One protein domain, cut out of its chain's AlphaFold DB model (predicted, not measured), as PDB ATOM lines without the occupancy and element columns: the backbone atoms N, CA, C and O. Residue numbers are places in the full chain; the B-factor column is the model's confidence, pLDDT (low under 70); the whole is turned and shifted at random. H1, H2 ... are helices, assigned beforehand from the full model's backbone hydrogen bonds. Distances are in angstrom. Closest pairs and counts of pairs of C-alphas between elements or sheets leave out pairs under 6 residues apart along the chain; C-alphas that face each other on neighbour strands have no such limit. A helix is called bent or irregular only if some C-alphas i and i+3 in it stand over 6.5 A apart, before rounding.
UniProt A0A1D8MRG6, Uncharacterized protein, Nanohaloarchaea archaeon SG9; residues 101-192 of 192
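Overview. This is residues 101 to 192 of the 192 residues of an uncharacterized protein of Nanohaloarchaea archaeon SG9 (UniProt A0A1D8MRG6). The long helix H1 is crossed by H3, which packs between it and H5, and these three helices make the core. H4 runs side by side with H1 on one side of this core, and H2 runs beside H5 on the opposite side. The printed part has 92 residues with five named helices, H1 to H5 in chain order, and no named strand; the class is all helix. It is compact, with a radius of gyration of the C-alphas of 12.3 A, and rounded, spanning 35 by 28 by 22 A.

Arrangement. H1, residues 104 to 120, touches H3, residues 156 to 167, about perpendicular at 79 degrees, closest at C-alphas Val 112 and Lys 159, 5.4 A. H5, residues 180 to 191, touches H3 only just about perpendicular at 71 degrees, closest at C-alphas Val 162 and Gly 187, 5.1 A. H4, residues 172 to 177, touches H1 at a shallow tilt of 11 degrees, opposite ways. H2, residues 132 to 141, touches H5 at a shallow tilt of 12 degrees, opposite ways, and is apart from H4. Every O i to N i+4 pair is within hydrogen-bond range in H1, H3 and H5; H2 has 4 of 6, and H4 0 of 2, with 2 of 3 O i to N i+3 pairs.

Along the chain. H1 is 24.4 A long from C-alpha 104 at (87.918, -4.162, 61.070). H2 spans 15.0 A, H3 16.1 A and H4 10.2 A; H5 spans 16.6 A, ending at (77.487, 11.144, 55.940). H2 and H4 are irregular: C-alphas 137 and 140, and 173 and 176, are 7.2 A apart.

Size, cuts and confidence. The C-alphas of Gly 122 and Glu 149 are farthest apart, 35.4 A. The printed part has no cut. The links H1 to H2 and H2 to H3 are long. Residues 123 to 125, 129 and 148 to 152 have pLDDT under 70.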
ATOM      1  N   ILE A 101      91.297 -11.859  56.569       91.81
ATOM      2  CA  ILE A 101      90.614 -10.673  57.083       91.81
ATOM      3  C   ILE A 101      91.229 -10.407  58.450       91.81
ATOM      4  O   ILE A 101      90.900 -11.083  59.427       91.81
ATOM      5  N   ASP A 102      92.122  -9.431  58.492       92.69
ATOM      6  CA  ASP A 102      92.948  -9.103  59.648       92.69
ATOM      7  C   ASP A 102      92.497  -7.792  60.312       92.69
ATOM      8  O   ASP A 102      92.777  -7.565  61.492       92.69
ATOM      9  N   PHE A 103      91.748  -6.948  59.591       93.81
ATOM     10  CA  PHE A 103      91.326  -5.619  60.042       93.81
ATOM     11  C   PHE A 103      89.807  -5.412  60.051       93.81
ATOM     12  O   PHE A 103      89.048  -6.032  59.301       93.81
ATOM     13  N   VAL A 104      89.346  -4.490  60.905       93.69
ATOM     14  CA  VAL A 104      87.918  -4.162  61.070       93.69
ATOM     15  C   VAL A 104      87.289  -3.712  59.750       93.69
ATOM     16  O   VAL A 104      86.180  -4.143  59.435       93.69
ATOM     17  N   TRP A 105      87.996  -2.909  58.951       95.44
ATOM     18  CA  TRP A 105      87.506  -2.445  57.648       95.44
ATOM     19  C   TRP A 105      87.301  -3.577  56.632       95.44
ATOM     20  O   TRP A 105      86.380  -3.513  55.824       95.44
ATOM     21  N   GLU A 106      88.091  -4.650  56.697       95.75
ATOM     22  CA  GLU A 106      87.932  -5.810  55.812       95.75
ATOM     23  C   GLU A 106      86.696  -6.622  56.207       95.75
ATOM     24  O   GLU A 106      85.921  -7.042  55.350       95.75
ATOM     25  N   LYS A 107      86.450  -6.799  57.514       94.88
ATOM     26  CA  LYS A 107      85.206  -7.423  57.999       94.88
ATOM     27  C   LYS A 107      83.986  -6.554  57.693       94.88
ATOM     28  O   LYS A 107      82.917  -7.092  57.389       94.88
ATOM     29  N   PHE A 108      84.139  -5.233  57.769       95.44
ATOM     30  CA  PHE A 108      83.118  -4.283  57.346       95.44
ATOM     31  C   PHE A 108      82.796  -4.486  55.862       95.44
ATOM     32  O   PHE A 108      81.647  -4.782  55.550       95.44
ATOM     33  N   LEU A 109      83.797  -4.465  54.975       97.00
ATOM     34  CA  LEU A 109      83.611  -4.703  53.539       97.00
ATOM     35  C   LEU A 109      83.012  -6.072  53.219       97.00
ATOM     36  O   LEU A 109      82.138  -6.155  52.360       97.00
ATOM     37  N   ALA A 110      83.404  -7.134  53.928       96.94
ATOM     38  CA  ALA A 110      82.767  -8.439  53.770       96.94
ATOM     39  C   ALA A 110      81.257  -8.348  54.043       96.94
ATOM     40  O   ALA A 110      80.447  -8.842  53.261       96.94
ATOM     41  N   SER A 111      80.878  -7.664  55.129       95.75
ATOM     42  CA  SER A 111      79.472  -7.467  55.502       95.75
ATOM     43  C   SER A 111      78.728  -6.597  54.485       95.75
ATOM     44  O   SER A 111      77.592  -6.900  54.136       95.75
ATOM     45  N   VAL A 112      79.366  -5.532  53.990       96.81
ATOM     46  CA  VAL A 112      78.819  -4.676  52.926       96.81
ATOM     47  C   VAL A 112      78.600  -5.485  51.649       96.81
ATOM     48  O   VAL A 112      77.536  -5.387  51.054       96.81
ATOM     49  N   THR A 113      79.549  -6.340  51.266       97.62
ATOM     50  CA  THR A 113      79.440  -7.206  50.078       97.62
ATOM     51  C   THR A 113      78.201  -8.099  50.159       97.62
ATOM     52  O   THR A 113      77.451  -8.213  49.192       97.62
ATOM     53  N   GLY A 114      77.940  -8.689  51.331       96.12
ATOM     54  CA  GLY A 114      76.719  -9.454  51.592       96.12
ATOM     55  C   GLY A 114      75.433  -8.640  51.421       96.12
ATOM     56  O   GLY A 114      74.466  -9.133  50.837       96.12
ATOM     57  N   LEU A 115      75.424  -7.394  51.896       94.81
ATOM     58  CA  LEU A 115      74.267  -6.505  51.792       94.81
ATOM     59  C   LEU A 115      74.027  -6.032  50.356       94.81
ATOM     60  O   LEU A 115      72.893  -6.072  49.896       94.81
ATOM     61  N   MET A 116      75.076  -5.652  49.632       95.56
ATOM     62  CA  MET A 116      74.960  -5.202  48.241       95.56
ATOM     63  C   MET A 116      74.524  -6.340  47.315       95.56
ATOM     64  O   MET A 116      73.669  -6.152  46.455       95.56
ATOM     65  N   LEU A 117      75.000  -7.565  47.557       95.00
ATOM     66  CA  LEU A 117      74.499  -8.743  46.848       95.00
ATOM     67  C   LEU A 117      72.992  -8.967  47.085       95.00
ATOM     68  O   LEU A 117      72.273  -9.432  46.198       95.00
ATOM     69  N   LEU A 118      72.493  -8.649  48.282       91.31
ATOM     70  CA  LEU A 118      71.064  -8.741  48.568       91.31
ATOM     71  C   LEU A 118      70.247  -7.749  47.724       91.31
ATOM     72  O   LEU A 118      69.174  -8.100  47.235       91.31
ATOM     73  N   GLU A 119      70.762  -6.541  47.524       88.25
ATOM     74  CA  GLU A 119      70.115  -5.520  46.698       88.25
ATOM     75  C   GLU A 119      70.104  -5.918  45.217       88.25
ATOM     76  O   GLU A 119      69.045  -5.875  44.586       88.25
ATOM     77  N   GLU A 120      71.224  -6.432  44.698       83.81
ATOM     78  CA  GLU A 120      71.344  -6.951  43.323       83.81
ATOM     79  C   GLU A 120      70.406  -8.136  43.046       83.81
ATOM     80  O   GLU A 120      69.875  -8.300  41.946       83.81
ATOM     81  N   THR A 121      70.125  -8.957  44.062       81.50
ATOM     82  CA  THR A 121      69.159 -10.064  43.947       81.50
ATOM     83  C   THR A 121      67.691  -9.619  44.067       81.50
ATOM     84  O   THR A 121      66.789 -10.460  44.041       81.50
ATOM     85  N   GLY A 122      67.433  -8.305  44.117       72.31
ATOM     86  CA  GLY A 122      66.104  -7.697  44.013       72.31
ATOM     87  C   GLY A 122      65.421  -7.388  45.346       72.31
ATOM     88  O   GLY A 122      64.220  -7.120  45.368       72.31
ATOM     89  N   GLU A 123      66.151  -7.425  46.461       65.75
ATOM     90  CA  GLU A 123      65.615  -7.201  47.807       65.75
ATOM     91  C   GLU A 123      66.164  -5.894  48.399       65.75
ATOM     92  O   GLU A 123      67.029  -5.906  49.276       65.75
ATOM     93  N   SER A 124      65.637  -4.749  47.945       62.28
ATOM     94  CA  SER A 124      66.038  -3.439  48.476       62.28
ATOM     95  C   SER A 124      65.508  -3.216  49.896       62.28
ATOM     96  O   SER A 124      64.356  -3.537  50.212       62.28
ATOM     97  N   ARG A 125      66.322  -2.603  50.756       68.88
ATOM     98  CA  ARG A 125      65.879  -2.086  52.058       68.88
ATOM     99  C   ARG A 125      65.819  -0.568  51.996       68.88
ATOM    100  O   ARG A 125      66.735   0.060  51.493       68.88
ATOM    101  N   GLU A 126      64.756   0.022  52.532       73.75
ATOM    102  CA  GLU A 126      64.767   1.465  52.773       73.75
ATOM    103  C   GLU A 126      65.711   1.765  53.938       73.75
ATOM    104  O   GLU A 126      65.602   1.156  55.008       73.75
ATOM    105  N   VAL A 127      66.642   2.689  53.719       74.62
ATOM    106  CA  VAL A 127      67.611   3.107  54.729       74.62
ATOM    107  C   VAL A 127      67.151   4.412  55.372       74.62
ATOM    108  O   VAL A 127      66.825   5.388  54.692       74.62
ATOM    109  N   GLU A 128      67.114   4.437  56.704       74.06
ATOM    110  CA  GLU A 128      66.933   5.681  57.453       74.06
ATOM    111  C   GLU A 128      68.212   6.531  57.341       74.06
ATOM    112  O   GLU A 128      69.319   6.004  57.297       74.06
ATOM    113  N   LYS A 129      68.081   7.858  57.254       66.56
ATOM    114  CA  LYS A 129      69.199   8.740  56.864       66.56
ATOM    115  C   LYS A 129      70.050   9.275  58.021       66.56
ATOM    116  O   LYS A 129      70.975  10.035  57.763       66.56
ATOM    117  N   ASP A 130      69.749   8.918  59.267       79.88
ATOM    118  CA  ASP A 130      70.378   9.531  60.446       79.88
ATOM    119  C   ASP A 130      71.287   8.542  61.193       79.88
ATOM    120  O   ASP A 130      70.925   7.990  62.229       79.88
ATOM    121  N   PHE A 131      72.465   8.278  60.612       88.00
ATOM    122  CA  PHE A 131      73.514   7.431  61.206       88.00
ATOM    123  C   PHE A 131      74.905   8.086  61.183       88.00
ATOM    124  O   PHE A 131      75.917   7.405  61.360       88.00
ATOM    125  N   SER A 132      74.974   9.408  60.988       88.50
ATOM    126  CA  SER A 132      76.245  10.146  60.967       88.50
ATOM    127  C   SER A 132      77.003  10.024  62.288       88.50
ATOM    128  O   SER A 132      78.220   9.861  62.277       88.50
ATOM    129  N   ASP A 133      76.291  10.046  63.419       90.75
ATOM    130  CA  ASP A 133      76.891   9.921  64.753       90.75
ATOM    131  C   ASP A 133      77.587   8.567  64.934       90.75
ATOM    132  O   ASP A 133      78.713   8.511  65.430       90.75
ATOM    133  N   GLU A 134      76.960   7.481  64.467       92.50
ATOM    134  CA  GLU A 134      77.564   6.147  64.514       92.50
ATOM    135  C   GLU A 134      78.818   6.073  63.636       92.50
ATOM    136  O   GLU A 134      79.836   5.523  64.067       92.50
ATOM    137  N   TRP A 135      78.762   6.625  62.418       93.69
ATOM    138  CA  TRP A 135      79.925   6.670  61.535       93.69
ATOM    139  C   TRP A 135      81.082   7.433  62.189       93.69
ATOM    140  O   TRP A 135      82.169   6.875  62.329       93.69
ATOM    141  N   MET A 136      80.841   8.657  62.676       92.06
ATOM    142  CA  MET A 136      81.865   9.484  63.323       92.06
ATOM    143  C   MET A 136      82.469   8.822  64.570       92.06
ATOM    144  O   MET A 136      83.668   8.952  64.820       92.06
ATOM    145  N   GLU A 137      81.666   8.102  65.357       92.25
ATOM    146  CA  GLU A 137      82.146   7.391  66.546       92.25
ATOM    147  C   GLU A 137      83.051   6.201  66.188       92.25
ATOM    148  O   GLU A 137      84.045   5.930  66.874       92.25
ATOM    149  N   LYS A 138      82.713   5.464  65.124       92.31
ATOM    150  CA  LYS A 138      83.328   4.164  64.823       92.31
ATOM    151  C   LYS A 138      84.346   4.187  63.689       92.31
ATOM    152  O   LYS A 138      85.158   3.265  63.624       92.31
ATOM    153  N   GLU A 139      84.381   5.204  62.830       92.06
ATOM    154  CA  GLU A 139      85.309   5.283  61.690       92.06
ATOM    155  C   GLU A 139      86.778   5.123  62.121       92.06
ATOM    156  O   GLU A 139      87.553   4.395  61.494       92.06
ATOM    157  N   GLY A 140      87.161   5.732  63.249       88.44
ATOM    158  CA  GLY A 140      88.509   5.600  63.812       88.44
ATOM    159  C   GLY A 140      88.889   4.159  64.178       88.44
ATOM    160  O   GLY A 140      90.069   3.824  64.215       88.44
ATOM    161  N   LYS A 141      87.907   3.274  64.391       90.62
ATOM    162  CA  LYS A 141      88.126   1.855  64.711       90.62
ATOM    163  C   LYS A 141      88.401   1.003  63.466       90.62
ATOM    164  O   LYS A 141      88.895  -0.110  63.616       90.62
ATOM    165  N   LEU A 142      88.142   1.501  62.251       91.31
ATOM    166  CA  LEU A 142      88.304   0.739  61.004       91.31
ATOM    167  C   LEU A 142      89.729   0.200  60.798       91.31
ATOM    168  O   LEU A 142      89.890  -0.908  60.296       91.31
ATOM    169  N   GLU A 143      90.754   0.948  61.212       92.69
ATOM    170  CA  GLU A 143      92.168   0.549  61.098       92.69
ATOM    171  C   GLU A 143      92.626  -0.449  62.170       92.69
ATOM    172  O   GLU A 143      93.738  -0.971  62.098       92.69
ATOM    173  N   SER A 144      91.785  -0.717  63.172       90.50
ATOM    174  CA  SER A 144      92.123  -1.657  64.236       90.50
ATOM    175  C   SER A 144      92.205  -3.080  63.689       90.50
ATOM    176  O   SER A 144      91.417  -3.488  62.830       90.50
ATOM    177  N   MET A 145      93.147  -3.858  64.224       87.81
ATOM    178  CA  MET A 145      93.166  -5.301  63.997       87.81
ATOM    179  C   MET A 145      91.896  -5.929  64.564       87.81
ATOM    180  O   MET A 145      91.418  -5.540  65.635       87.81
ATOM    181  N   LEU A 146      91.368  -6.931  63.869       84.12
ATOM    182  CA  LEU A 146      90.247  -7.710  64.368       84.12
ATOM    183  C   LEU A 146      90.661  -8.465  65.623       84.12
ATOM    184  O   LEU A 146      91.576  -9.287  65.620       84.12
ATOM    185  N   SER A 147      89.937  -8.207  66.703       76.56
ATOM    186  CA  SER A 147      90.012  -8.997  67.919       76.56
ATOM    187  C   SER A 147      88.605  -9.333  68.389       76.56
ATOM    188  O   SER A 147      87.655  -8.574  68.187       76.56
ATOM    189  N   THR A 148      88.470 -10.482  69.040       62.19
ATOM    190  CA  THR A 148      87.201 -10.951  69.609       62.19
ATOM    191  C   THR A 148      86.670 -10.061  70.733       62.19
ATOM    192  O   THR A 148      85.500 -10.172  71.079       62.19
ATOM    193  N   GLU A 149      87.502  -9.190  71.308       55.31
ATOM    194  CA  GLU A 149      87.148  -8.354  72.464       55.31
ATOM    195  C   GLU A 149      86.841  -6.892  72.097       55.31
ATOM    196  O   GLU A 149      86.225  -6.193  72.896       55.31
ATOM    197  N   ALA A 150      87.237  -6.422  70.905       51.25
ATOM    198  CA  ALA A 150      87.166  -5.004  70.525       51.25
ATOM    199  C   ALA A 150      86.236  -4.695  69.338       51.25
ATOM    200  O   ALA A 150      86.124  -3.535  68.937       51.25
ATOM    201  N   TYR A 151      85.582  -5.702  68.752       63.28
ATOM    202  CA  TYR A 151      84.705  -5.476  67.608       63.28
ATOM    203  C   TYR A 151      83.320  -4.991  68.044       63.28
ATOM    204  O   TYR A 151      82.455  -5.775  68.434       63.28
ATOM    205  N   GLU A 152      83.103  -3.685  67.931       67.75
ATOM    206  CA  GLU A 152      81.758  -3.131  67.836       67.75
ATOM    207  C   GLU A 152      81.315  -3.159  66.380       67.75
ATOM    208  O   GLU A 152      81.890  -2.480  65.528       67.75
ATOM    209  N   ASP A 153      80.281  -3.946  66.103       81.69
ATOM    210  CA  ASP A 153      79.733  -4.026  64.762       81.69
ATOM    211  C   ASP A 153      79.054  -2.704  64.371       81.69
ATOM    212  O   ASP A 153      78.393  -2.054  65.191       81.69
ATOM    213  N   PHE A 154      79.214  -2.304  63.114       91.00
ATOM    214  CA  PHE A 154      78.445  -1.209  62.532       91.00
ATOM    215  C   PHE A 154      77.015  -1.685  62.263       91.00
ATOM    216  O   PHE A 154      76.792  -2.844  61.887       91.00
ATOM    217  N   SER A 155      76.038  -0.793  62.414       92.12
ATOM    218  CA  SER A 155      74.665  -1.073  62.011       92.12
ATOM    219  C   SER A 155      74.586  -1.434  60.526       92.12
ATOM    220  O   SER A 155      75.429  -1.059  59.704       92.12
ATOM    221  N   TRP A 156      73.558  -2.204  60.164       91.06
ATOM    222  CA  TRP A 156      73.363  -2.595  58.769       91.06
ATOM    223  C   TRP A 156      73.061  -1.380  57.883       91.06
ATOM    224  O   TRP A 156      73.408  -1.408  56.709       91.06
ATOM    225  N   GLN A 157      72.469  -0.319  58.439       93.12
ATOM    226  CA  GLN A 157      72.191   0.926  57.728       93.12
ATOM    227  C   GLN A 157      73.474   1.666  57.358       93.12
ATOM    228  O   GLN A 157      73.617   2.069  56.208       93.12
ATOM    229  N   VAL A 158      74.437   1.778  58.283       94.56
ATOM    230  CA  VAL A 158      75.742   2.375  57.958       94.56
ATOM    231  C   VAL A 158      76.435   1.581  56.856       94.56
ATOM    232  O   VAL A 158      76.916   2.158  55.886       94.56
ATOM    233  N   LYS A 159      76.435   0.249  56.966       95.31
ATOM    234  CA  LYS A 159      77.008  -0.629  55.938       95.31
ATOM    235  C   LYS A 159      76.317  -0.464  54.581       95.31
ATOM    236  O   LYS A 159      77.011  -0.419  53.574       95.31
ATOM    237  N   ALA A 160      74.987  -0.359  54.552       94.31
ATOM    238  CA  ALA A 160      74.226  -0.164  53.321       94.31
ATOM    239  C   ALA A 160      74.581   1.172  52.648       94.31
ATOM    240  O   ALA A 160      74.994   1.166  51.497       94.31
ATOM    241  N   LEU A 161      74.552   2.288  53.388       94.69
ATOM    242  CA  LEU A 161      74.879   3.614  52.841       94.69
ATOM    243  C   LEU A 161      76.316   3.697  52.317       94.69
ATOM    244  O   LEU A 161      76.558   4.259  51.252       94.69
ATOM    245  N   VAL A 162      77.281   3.122  53.041       96.31
ATOM    246  CA  VAL A 162      78.671   3.055  52.565       96.31
ATOM    247  C   VAL A 162      78.776   2.158  51.329       96.31
ATOM    248  O   VAL A 162      79.480   2.504  50.387       96.31
ATOM    249  N   GLY A 163      78.059   1.032  51.307       96.62
ATOM    250  CA  GLY A 163      77.984   0.132  50.158       96.62
ATOM    251  C   GLY A 163      77.453   0.808  48.899       96.62
ATOM    252  O   GLY A 163      78.100   0.717  47.861       96.62
ATOM    253  N   GLU A 164      76.355   1.558  49.010       95.25
ATOM    254  CA  GLU A 164      75.800   2.355  47.911       95.25
ATOM    255  C   GLU A 164      76.856   3.316  47.342       95.25
ATOM    256  O   GLU A 164      77.034   3.397  46.128       95.25
ATOM    257  N   LYS A 165      77.622   3.997  48.207       96.88
ATOM    258  CA  LYS A 165      78.708   4.897  47.779       96.88
ATOM    259  C   LYS A 165      79.898   4.186  47.158       96.88
ATOM    260  O   LYS A 165      80.532   4.754  46.275       96.88
ATOM    261  N   LEU A 166      80.199   2.962  47.579       98.19
ATOM    262  CA  LEU A 166      81.214   2.145  46.920       98.19
ATOM    263  C   LEU A 166      80.751   1.700  45.527       98.19
ATOM    264  O   LEU A 166      81.544   1.768  44.592       98.19
ATOM    265  N   LEU A 167      79.478   1.321  45.367       96.88
ATOM    266  CA  LEU A 167      78.904   0.917  44.077       96.88
ATOM    267  C   LEU A 167      78.799   2.060  43.056       96.88
ATOM    268  O   LEU A 167      78.754   1.806  41.856       96.88
ATOM    269  N   GLU A 168      78.802   3.324  43.495       96.75
ATOM    270  CA  GLU A 168      78.906   4.474  42.584       96.75
ATOM    271  C   GLU A 168      80.252   4.505  41.824       96.75
ATOM    272  O   GLU A 168      80.330   5.102  40.747       96.75
ATOM    273  N   GLU A 169      81.307   3.875  42.361       97.25
ATOM    274  CA  GLU A 169      82.683   3.956  41.835       97.25
ATOM    275  C   GLU A 169      83.310   2.598  41.490       97.25
ATOM    276  O   GLU A 169      84.273   2.544  40.719       97.25
ATOM    277  N   HIS A 170      82.776   1.506  42.035       97.88
ATOM    278  CA  HIS A 170      83.345   0.169  41.926       97.88
ATOM    279  C   HIS A 170      82.262  -0.887  41.723       97.88
ATOM    280  O   HIS A 170      81.275  -0.919  42.452       97.88
ATOM    281  N   ASP A 171      82.499  -1.818  40.799       97.12
ATOM    282  CA  ASP A 171      81.678  -3.024  40.690       97.12
ATOM    283  C   ASP A 171      81.840  -3.902  41.946       97.12
ATOM    284  O   ASP A 171      82.899  -3.908  42.591       97.12
ATOM    285  N   LEU A 172      80.808  -4.674  42.291       96.88
ATOM    286  CA  LEU A 172      80.780  -5.493  43.508       96.88
ATOM    287  C   LEU A 172      81.938  -6.510  43.555       96.88
ATOM    288  O   LEU A 172      82.527  -6.744  44.613       96.88
ATOM    289  N   GLU A 173      82.338  -7.052  42.404       97.50
ATOM    290  CA  GLU A 173      83.465  -7.978  42.253       97.50
ATOM    291  C   GLU A 173      84.809  -7.356  42.656       97.50
ATOM    292  O   GLU A 173      85.773  -8.070  42.932       97.50
ATOM    293  N   LYS A 174      84.901  -6.022  42.695       98.25
ATOM    294  CA  LYS A 174      86.114  -5.288  43.067       98.25
ATOM    295  C   LYS A 174      86.242  -5.021  44.555       98.25
ATOM    296  O   LYS A 174      87.321  -4.629  44.993       98.25
ATOM    297  N   PHE A 175      85.217  -5.313  45.353       98.06
ATOM    298  CA  PHE A 175      85.231  -5.038  46.790       98.06
ATOM    299  C   PHE A 175      86.404  -5.697  47.544       98.06
ATOM    300  O   PHE A 175      87.000  -5.026  48.391       98.06
ATOM    301  N   PRO A 176      86.823  -6.944  47.245       98.12
ATOM    302  CA  PRO A 176      88.000  -7.550  47.876       98.12
ATOM    303  C   PRO A 176      89.315  -6.803  47.597       98.12
ATOM    304  O   PRO A 176      90.251  -6.864  48.395       98.12
ATOM    305  N   GLU A 177      89.407  -6.067  46.489       98.00
ATOM    306  CA  GLU A 177      90.605  -5.306  46.114       98.00
ATOM    307  C   GLU A 177      90.664  -3.933  46.805       98.00
ATOM    308  O   GLU A 177      91.728  -3.313  46.839       98.00
ATOM    309  N   LEU A 178      89.552  -3.473  47.391       98.38
ATOM    310  CA  LEU A 178      89.463  -2.163  48.030       98.38
ATOM    311  C   LEU A 178      90.319  -2.068  49.295       98.38
ATOM    312  O   LEU A 178      90.664  -3.061  49.950       98.38
ATOM    313  N   THR A 179      90.650  -0.828  49.631       97.75
ATOM    314  CA  THR A 179      91.498  -0.425  50.749       97.75
ATOM    315  C   THR A 179      90.697   0.301  51.829       97.75
ATOM    316  O   THR A 179      89.575   0.757  51.612       97.75
ATOM    317  N   LEU A 180      91.309   0.488  53.002       97.06
ATOM    318  CA  LEU A 180      90.757   1.337  54.062       97.06
ATOM    319  C   LEU A 180      90.405   2.752  53.568       97.06
ATOM    320  O   LEU A 180      89.403   3.318  54.002       97.06
ATOM    321  N   SER A 181      91.222   3.331  52.682       98.00
ATOM    322  CA  SER A 181      90.974   4.670  52.143       98.00
ATOM    323  C   SER A 181      89.693   4.723  51.315       98.00
ATOM    324  O   SER A 181      88.950   5.690  51.438       98.00
ATOM    325  N   ASP A 182      89.398   3.678  50.543       98.50
ATOM    326  CA  ASP A 182      88.165   3.601  49.749       98.50
ATOM    327  C   ASP A 182      86.933   3.542  50.664       98.50
ATOM    328  O   ASP A 182      85.975   4.289  50.471       98.50
ATOM    329  N   VAL A 183      87.002   2.739  51.736       97.56
ATOM    330  CA  VAL A 183      85.934   2.640  52.749       97.56
ATOM    331  C   VAL A 183      85.691   3.979  53.447       97.56
ATOM    332  O   VAL A 183      84.539   4.383  53.601       97.56
ATOM    333  N   ARG A 184      86.756   4.680  53.860       97.25
ATOM    334  CA  ARG A 184      86.635   5.995  54.511       97.25
ATOM    335  C   ARG A 184      86.044   7.035  53.567       97.25
ATOM    336  O   ARG A 184      85.072   7.684  53.930       97.25
ATOM    337  N   ASN A 185      86.551   7.122  52.337       97.88
ATOM    338  CA  ASN A 185      86.033   8.053  51.333       97.88
ATOM    339  C   ASN A 185      84.542   7.814  51.044       97.88
ATOM    340  O   ASN A 185      83.778   8.765  50.892       97.88
ATOM    341  N   ALA A 186      84.115   6.551  50.966       97.88
ATOM    342  CA  ALA A 186      82.712   6.204  50.775       97.88
ATOM    343  C   ALA A 186      81.847   6.593  51.983       97.88
ATOM    344  O   ALA A 186      80.764   7.146  51.798       97.88
ATOM    345  N   GLY A 187      82.325   6.378  53.211       96.19
ATOM    346  CA  GLY A 187      81.622   6.833  54.410       96.19
ATOM    347  C   GLY A 187      81.564   8.352  54.548       96.19
ATOM    348  O   GLY A 187      80.500   8.887  54.845       96.19
ATOM    349  N   GLU A 188      82.637   9.071  54.218       95.50
ATOM    350  CA  GLU A 188      82.616  10.535  54.156       95.50
ATOM    351  C   GLU A 188      81.551  11.038  53.172       95.50
ATOM    352  O   GLU A 188      80.797  11.941  53.516       95.50
ATOM    353  N   LYS A 189      81.430  10.428  51.985       95.62
ATOM    354  CA  LYS A 189      80.382  10.763  50.999       95.62
ATOM    355  C   LYS A 189      78.971  10.372  51.445       95.62
ATOM    356  O   LYS A 189      77.999  10.931  50.941       95.62
ATOM    357  N   ALA A 190      78.841   9.365  52.305       94.25
ATOM    358  CA  ALA A 190      77.551   8.905  52.804       94.25
ATOM    359  C   ALA A 190      76.997   9.817  53.911       94.25
ATOM    360  O   ALA A 190      75.776   9.940  54.030       94.25
ATOM    361  N   PHE A 191      77.871  10.454  54.703       93.44
ATOM    362  CA  PHE A 191      77.487  11.144  55.940       93.44
ATOM    363  C   PHE A 191      77.882  12.633  56.030       93.44
ATOM    364  O   PHE A 191      77.517  13.262  57.024       93.44
ATOM    365  N   ASN A 192      78.554  13.211  55.020       84.56
ATOM    366  CA  ASN A 192      78.865  14.653  54.915       84.56
ATOM    367  C   ASN A 192      78.286  15.291  53.643       84.56
ATOM    368  O   ASN A 192      77.905  16.483  53.718       84.56
TER     369      ASN A 192